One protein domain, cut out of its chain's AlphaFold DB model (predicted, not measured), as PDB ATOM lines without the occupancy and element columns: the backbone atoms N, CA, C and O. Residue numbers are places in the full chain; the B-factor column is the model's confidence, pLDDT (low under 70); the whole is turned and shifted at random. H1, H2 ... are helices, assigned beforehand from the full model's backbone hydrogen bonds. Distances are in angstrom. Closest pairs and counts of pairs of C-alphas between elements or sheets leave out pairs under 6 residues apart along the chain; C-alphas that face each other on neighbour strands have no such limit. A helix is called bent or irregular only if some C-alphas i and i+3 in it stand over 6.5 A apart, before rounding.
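Overview. This is residues 15 to 57 of the 166 residues of an uncharacterized protein of Candidatus Acetothermia bacterium (UniProt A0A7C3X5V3). Two helices, H2 and the somewhat shorter H1, meet near their ends in an open V, with a tight link at the corner and the space between the arms empty. The printed part has 43 residues with two named helices, H1 then H2 along the chain, and no named strand; the class is all helix. It is extended, with a radius of gyration of the C-alphas of 14.5 A, and only just flat, spanning 40 by 26 by 5 A.

Along the chain. H2, residues 36 to 57, is 31.3 A long and runs from C-alpha 36 at (23.252, -2.772, -40.224) to C-alpha 57 at (39.988, 15.340, -20.935). H1, residues 15 to 32, is 25.2 A long and begins with C-alpha 15 at (21.974, 26.466, -53.662). H1 is irregular, but only just: C-alphas 19 and 22 are 6.50 A apart.

Arrangement. H2 and H1 are close but not clearly touching; their closest C-alphas, of Val 39 and Leu 31, are 7.1 A apart. Their lines stand about perpendicular, only just, at 71 degrees. In H2 every O i to N i+4 pair is within hydrogen-bond range; in H1, 12 of 14 are.

Size, cuts and confidence. The C-alphas farthest apart, of Val 15 and Phe 55, are 40.5 A apart. The printed part has no cut. Its mean pLDDT is 73.0, and residues 15 to 34 and 55 to 57 are under 70.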
ATOM      1  N   VAL A  15      20.606  26.628 -54.176       57.88
ATOM      2  CA  VAL A  15      21.974  26.466 -53.662       57.88
ATOM      3  C   VAL A  15      22.031  25.629 -52.378       57.88
ATOM      4  O   VAL A  15      22.923  24.807 -52.219       57.88
ATOM      5  N   VAL A  16      21.090  25.801 -51.446       60.88
ATOM      6  CA  VAL A  16      21.048  25.009 -50.204       60.88
ATOM      7  C   VAL A  16      20.557  23.591 -50.491       60.88
ATOM      8  O   VAL A  16      21.004  22.639 -49.854       60.88
ATOM      9  N   ARG A  17      19.677  23.418 -51.478       59.56
ATOM     10  CA  ARG A  17      19.207  22.095 -51.895       59.56
ATOM     11  C   ARG A  17      20.341  21.276 -52.512       59.56
ATOM     12  O   ARG A  17      20.603  20.168 -52.054       59.56
ATOM     13  N   ASP A  18      21.088  21.856 -53.441       61.19
ATOM     14  CA  ASP A  18      22.178  21.149 -54.118       61.19
ATOM     15  C   ASP A  18      23.406  20.944 -53.218       61.19
ATOM     16  O   ASP A  18      24.073  19.913 -53.296       61.19
ATOM     17  N   VAL A  19      23.697  21.885 -52.310       63.78
ATOM     18  CA  VAL A  19      24.881  21.809 -51.433       63.78
ATOM     19  C   VAL A  19      24.644  20.978 -50.172       63.78
ATOM     20  O   VAL A  19      25.592  20.387 -49.657       63.78
ATOM     21  N   LEU A  20      23.418  20.916 -49.645       60.00
ATOM     22  CA  LEU A  20      23.122  20.180 -48.408       60.00
ATOM     23  C   LEU A  20      22.243  18.955 -48.635       60.00
ATOM     24  O   LEU A  20      22.527  17.908 -48.061       60.00
ATOM     25  N   VAL A  21      21.185  19.064 -49.440       63.78
ATOM     26  CA  VAL A  21      20.179  17.997 -49.550       63.78
ATOM     27  C   VAL A  21      20.696  16.853 -50.413       63.78
ATOM     28  O   VAL A  21      20.573  15.700 -50.008       63.78
ATOM     29  N   ASP A  22      21.342  17.152 -51.539       65.75
ATOM     30  CA  ASP A  22      21.882  16.129 -52.443       65.75
ATOM     31  C   ASP A  22      23.016  15.287 -51.811       65.75
ATOM     32  O   ASP A  22      22.944  14.052 -51.836       65.75
ATOM     33  N   PRO A  23      24.032  15.872 -51.139       68.31
ATOM     34  CA  PRO A  23      25.028  15.075 -50.429       68.31
ATOM     35  C   PRO A  23      24.459  14.383 -49.187       68.31
ATOM     36  O   PRO A  23      24.856  13.254 -48.910       68.31
ATOM     37  N   ALA A  24      23.512  14.990 -48.462       68.81
ATOM     38  CA  ALA A  24      22.866  14.324 -47.330       68.81
ATOM     39  C   ALA A  24      22.050  13.103 -47.775       68.81
ATOM     40  O   ALA A  24      22.120  12.066 -47.121       68.81
ATOM     41  N   LEU A  25      21.341  13.185 -48.905       67.38
ATOM     42  CA  LEU A  25      20.624  12.056 -49.501       67.38
ATOM     43  C   LEU A  25      21.578  10.963 -49.972       67.38
ATOM     44  O   LEU A  25      21.322   9.790 -49.717       67.38
ATOM     45  N   ARG A  26      22.703  11.319 -50.604       67.00
ATOM     46  CA  ARG A  26      23.726  10.336 -50.996       67.00
ATOM     47  C   ARG A  26      24.340   9.649 -49.784       67.00
ATOM     48  O   ARG A  26      24.476   8.432 -49.788       67.00
ATOM     49  N   VAL A  27      24.667  10.401 -48.736       68.62
ATOM     50  CA  VAL A  27      25.184   9.849 -47.475       68.62
ATOM     51  C   VAL A  27      24.136   8.958 -46.808       68.62
ATOM     52  O   VAL A  27      24.484   7.876 -46.349       68.62
ATOM     53  N   PHE A  28      22.863   9.357 -46.816       68.69
ATOM     54  CA  PHE A  28      21.754   8.565 -46.285       68.69
ATOM     55  C   PHE A  28      21.544   7.262 -47.068       68.69
ATOM     56  O   PHE A  28      21.434   6.209 -46.458       68.69
ATOM     57  N   LEU A  29      21.579   7.301 -48.402       66.00
ATOM     58  CA  LEU A  29      21.482   6.108 -49.251       66.00
ATOM     59  C   LEU A  29      22.686   5.171 -49.080       66.00
ATOM     60  O   LEU A  29      22.523   3.956 -49.071       66.00
ATOM     61  N   ILE A  30      23.891   5.720 -48.906       66.12
ATOM     62  CA  ILE A  30      25.091   4.932 -48.590       66.12
ATOM     63  C   ILE A  30      24.961   4.294 -47.199       66.12
ATOM     64  O   ILE A  30      25.335   3.138 -47.026       66.12
ATOM     65  N   LEU A  31      24.412   5.021 -46.220       61.69
ATOM     66  CA  LEU A  31      24.118   4.523 -44.871       61.69
ATOM     67  C   LEU A  31      23.034   3.439 -44.857       61.69
ATOM     68  O   LEU A  31      23.142   2.515 -44.058       61.69
ATOM     69  N   ASP A  32      22.037   3.531 -45.734       64.75
ATOM     70  CA  ASP A  32      20.939   2.560 -45.844       64.75
ATOM     71  C   ASP A  32      21.360   1.291 -46.609       64.75
ATOM     72  O   ASP A  32      20.930   0.184 -46.297       64.75
ATOM     73  N   ALA A  33      22.288   1.424 -47.566       64.81
ATOM     74  CA  ALA A  33      22.906   0.297 -48.268       64.81
ATOM     75  C   ALA A  33      23.998  -0.417 -47.445       64.81
ATOM     76  O   ALA A  33      24.478  -1.486 -47.836       64.81
ATOM     77  N   LEU A  34      24.424   0.165 -46.319       65.69
ATOM     78  CA  LEU A  34      25.413  -0.437 -45.434       65.69
ATOM     79  C   LEU A  34      24.744  -1.519 -44.571       65.69
ATOM     80  O   LEU A  34      23.744  -1.249 -43.907       65.69
ATOM     81  N   PRO A  35      25.314  -2.738 -44.506       74.56
ATOM     82  CA  PRO A  35      24.905  -3.752 -43.546       74.56
ATOM     83  C   PRO A  35      24.738  -3.132 -42.162       74.56
ATOM     84  O   PRO A  35      25.644  -2.455 -41.677       74.56
ATOM     85  N   GLN A  36      23.605  -3.385 -41.508       73.75
ATOM     86  CA  GLN A  36      23.252  -2.772 -40.224       73.75
ATOM     87  C   GLN A  36      24.380  -2.905 -39.177       73.75
ATOM     88  O   GLN A  36      24.589  -2.016 -38.353       73.75
ATOM     89  N   GLY A  37      25.182  -3.975 -39.262       74.31
ATOM     90  CA  GLY A  37      26.386  -4.173 -38.452       74.31
ATOM     91  C   GLY A  37      27.487  -3.116 -38.642       74.31
ATOM     92  O   GLY A  37      28.131  -2.750 -37.666       74.31
ATOM     93  N   LEU A  38      27.689  -2.578 -39.849       77.94
ATOM     94  CA  LEU A  38      28.655  -1.501 -40.107       77.94
ATOM     95  C   LEU A  38      28.184  -0.159 -39.544       77.94
ATOM     96  O   LEU A  38      29.006   0.592 -39.023       77.94
ATOM     97  N   VAL A  39      26.876   0.114 -39.577       77.44
ATOM     98  CA  VAL A  39      26.296   1.299 -38.924       77.44
ATOM     99  C   VAL A  39      26.547   1.232 -37.418       77.44
ATOM    100  O   VAL A  39      27.076   2.179 -36.837       77.44
ATOM    101  N   TRP A  40      26.272   0.084 -36.791       82.12
ATOM    102  CA  TRP A  40      26.571  -0.128 -35.374       82.12
ATOM    103  C   TRP A  40      28.065  -0.040 -35.059       82.12
ATOM    104  O   TRP A  40      28.435   0.535 -34.036       82.12
ATOM    105  N   LEU A  41      28.934  -0.552 -35.933       83.75
ATOM    106  CA  LEU A  41      30.383  -0.466 -35.762       83.75
ATOM    107  C   LEU A  41      30.863   0.987 -35.831       83.75
ATOM    108  O   LEU A  41      31.648   1.402 -34.982       83.75
ATOM    109  N   LEU A  42      30.347   1.782 -36.772       82.12
ATOM    110  CA  LEU A  42      30.645   3.209 -36.872       82.12
ATOM    111  C   LEU A  42      30.170   3.959 -35.622       82.12
ATOM    112  O   LEU A  42      30.930   4.741 -35.054       82.12
ATOM    113  N   VAL A  43      28.949   3.683 -35.154       86.38
ATOM    114  CA  VAL A  43      28.406   4.276 -33.925       86.38
ATOM    115  C   VAL A  43      29.278   3.917 -32.727       86.38
ATOM    116  O   VAL A  43      29.681   4.818 -32.001       86.38
ATOM    117  N   LEU A  44      29.637   2.642 -32.541       89.62
ATOM    118  CA  LEU A  44      30.518   2.199 -31.456       89.62
ATOM    119  C   LEU A  44      31.913   2.815 -31.548       89.62
ATOM    120  O   LEU A  44      32.498   3.149 -30.521       89.62
ATOM    121  N   LEU A  45      32.444   2.997 -32.756       89.88
ATOM    122  CA  LEU A  45      33.752   3.608 -32.976       89.88
ATOM    123  C   LEU A  45      33.716   5.098 -32.628       89.88
ATOM    124  O   LEU A  45      34.598   5.580 -31.921       89.88
ATOM    125  N   VAL A  46      32.669   5.813 -33.044       89.31
ATOM    126  CA  VAL A  46      32.448   7.219 -32.685       89.31
ATOM    127  C   VAL A  46      32.225   7.358 -31.181       89.31
ATOM    128  O   VAL A  46      32.892   8.176 -30.551       89.31
ATOM    129  N   LEU A  47      31.367   6.532 -30.575       88.00
ATOM    130  CA  LEU A  47      31.120   6.543 -29.132       88.00
ATOM    131  C   LEU A  47      32.390   6.209 -28.347       88.00
ATOM    132  O   LEU A  47      32.699   6.882 -27.371       88.00
ATOM    133  N   GLY A  48      33.144   5.203 -28.788       88.00
ATOM    134  CA  GLY A  48      34.409   4.793 -28.193       88.00
ATOM    135  C   GLY A  48      35.465   5.884 -28.310       88.00
ATOM    136  O   GLY A  48      36.153   6.172 -27.337       88.00
ATOM    137  N   PHE A  49      35.553   6.558 -29.455       87.12
ATOM    138  CA  PHE A  49      36.451   7.691 -29.657       87.12
ATOM    139  C   PHE A  49      36.054   8.899 -28.801       87.12
ATOM    140  O   PHE A  49      36.921   9.510 -28.173       87.12
ATOM    141  N   LEU A  50      34.758   9.225 -28.720       84.69
ATOM    142  CA  LEU A  50      34.256  10.269 -27.828       84.69
ATOM    143  C   LEU A  50      34.514   9.913 -26.370       84.69
ATOM    144  O   LEU A  50      34.989  10.773 -25.638       84.69
ATOM    145  N   ALA A  51      34.269   8.668 -25.962       82.56
ATOM    146  CA  ALA A  51      34.567   8.183 -24.625       82.56
ATOM    147  C   ALA A  51      36.064   8.298 -24.344       82.56
ATOM    148  O   ALA A  51      36.437   8.868 -23.330       82.56
ATOM    149  N   LEU A  52      36.939   7.867 -25.257       82.88
ATOM    150  CA  LEU A  52      38.390   7.974 -25.093       82.88
ATOM    151  C   LEU A  52      38.845   9.433 -24.987       82.88
ATOM    152  O   LEU A  52      39.716   9.755 -24.181       82.88
ATOM    153  N   LYS A  53      38.252  10.327 -25.786       78.56
ATOM    154  CA  LYS A  53      38.501  11.771 -25.735       78.56
ATOM    155  C   LYS A  53      38.007  12.363 -24.416       78.56
ATOM    156  O   LYS A  53      38.752  13.110 -23.789       78.56
ATOM    157  N   PHE A  54      36.820  11.980 -23.954       74.31
ATOM    158  CA  PHE A  54      36.281  12.369 -22.651       74.31
ATOM    159  C   PHE A  54      37.148  11.837 -21.510       74.31
ATOM    160  O   PHE A  54      37.517  12.608 -20.638       74.31
ATOM    161  N   PHE A  55      37.583  10.580 -21.544       69.31
ATOM    162  CA  PHE A  55      38.516  10.009 -20.573       69.31
ATOM    163  C   PHE A  55      39.894  10.673 -20.631       69.31
ATOM    164  O   PHE A  55      40.552  10.790 -19.606       69.31
ATOM    165  N   ARG A  56      40.349  11.174 -21.781       67.12
ATOM    166  CA  ARG A  56      41.592  11.960 -21.846       67.12
ATOM    167  C   ARG A  56      41.446  13.360 -21.254       67.12
ATOM    168  O   ARG A  56      42.408  13.868 -20.690       67.12
ATOM    169  N   VAL A  57      40.274  13.975 -21.407       63.31
ATOM    170  CA  VAL A  57      39.988  15.340 -20.935       63.31
ATOM    171  C   VAL A  57      39.593  15.353 -19.450       63.31
ATOM    172  O   VAL A  57      40.068  16.207 -18.712       63.31
TER     173      VAL A  57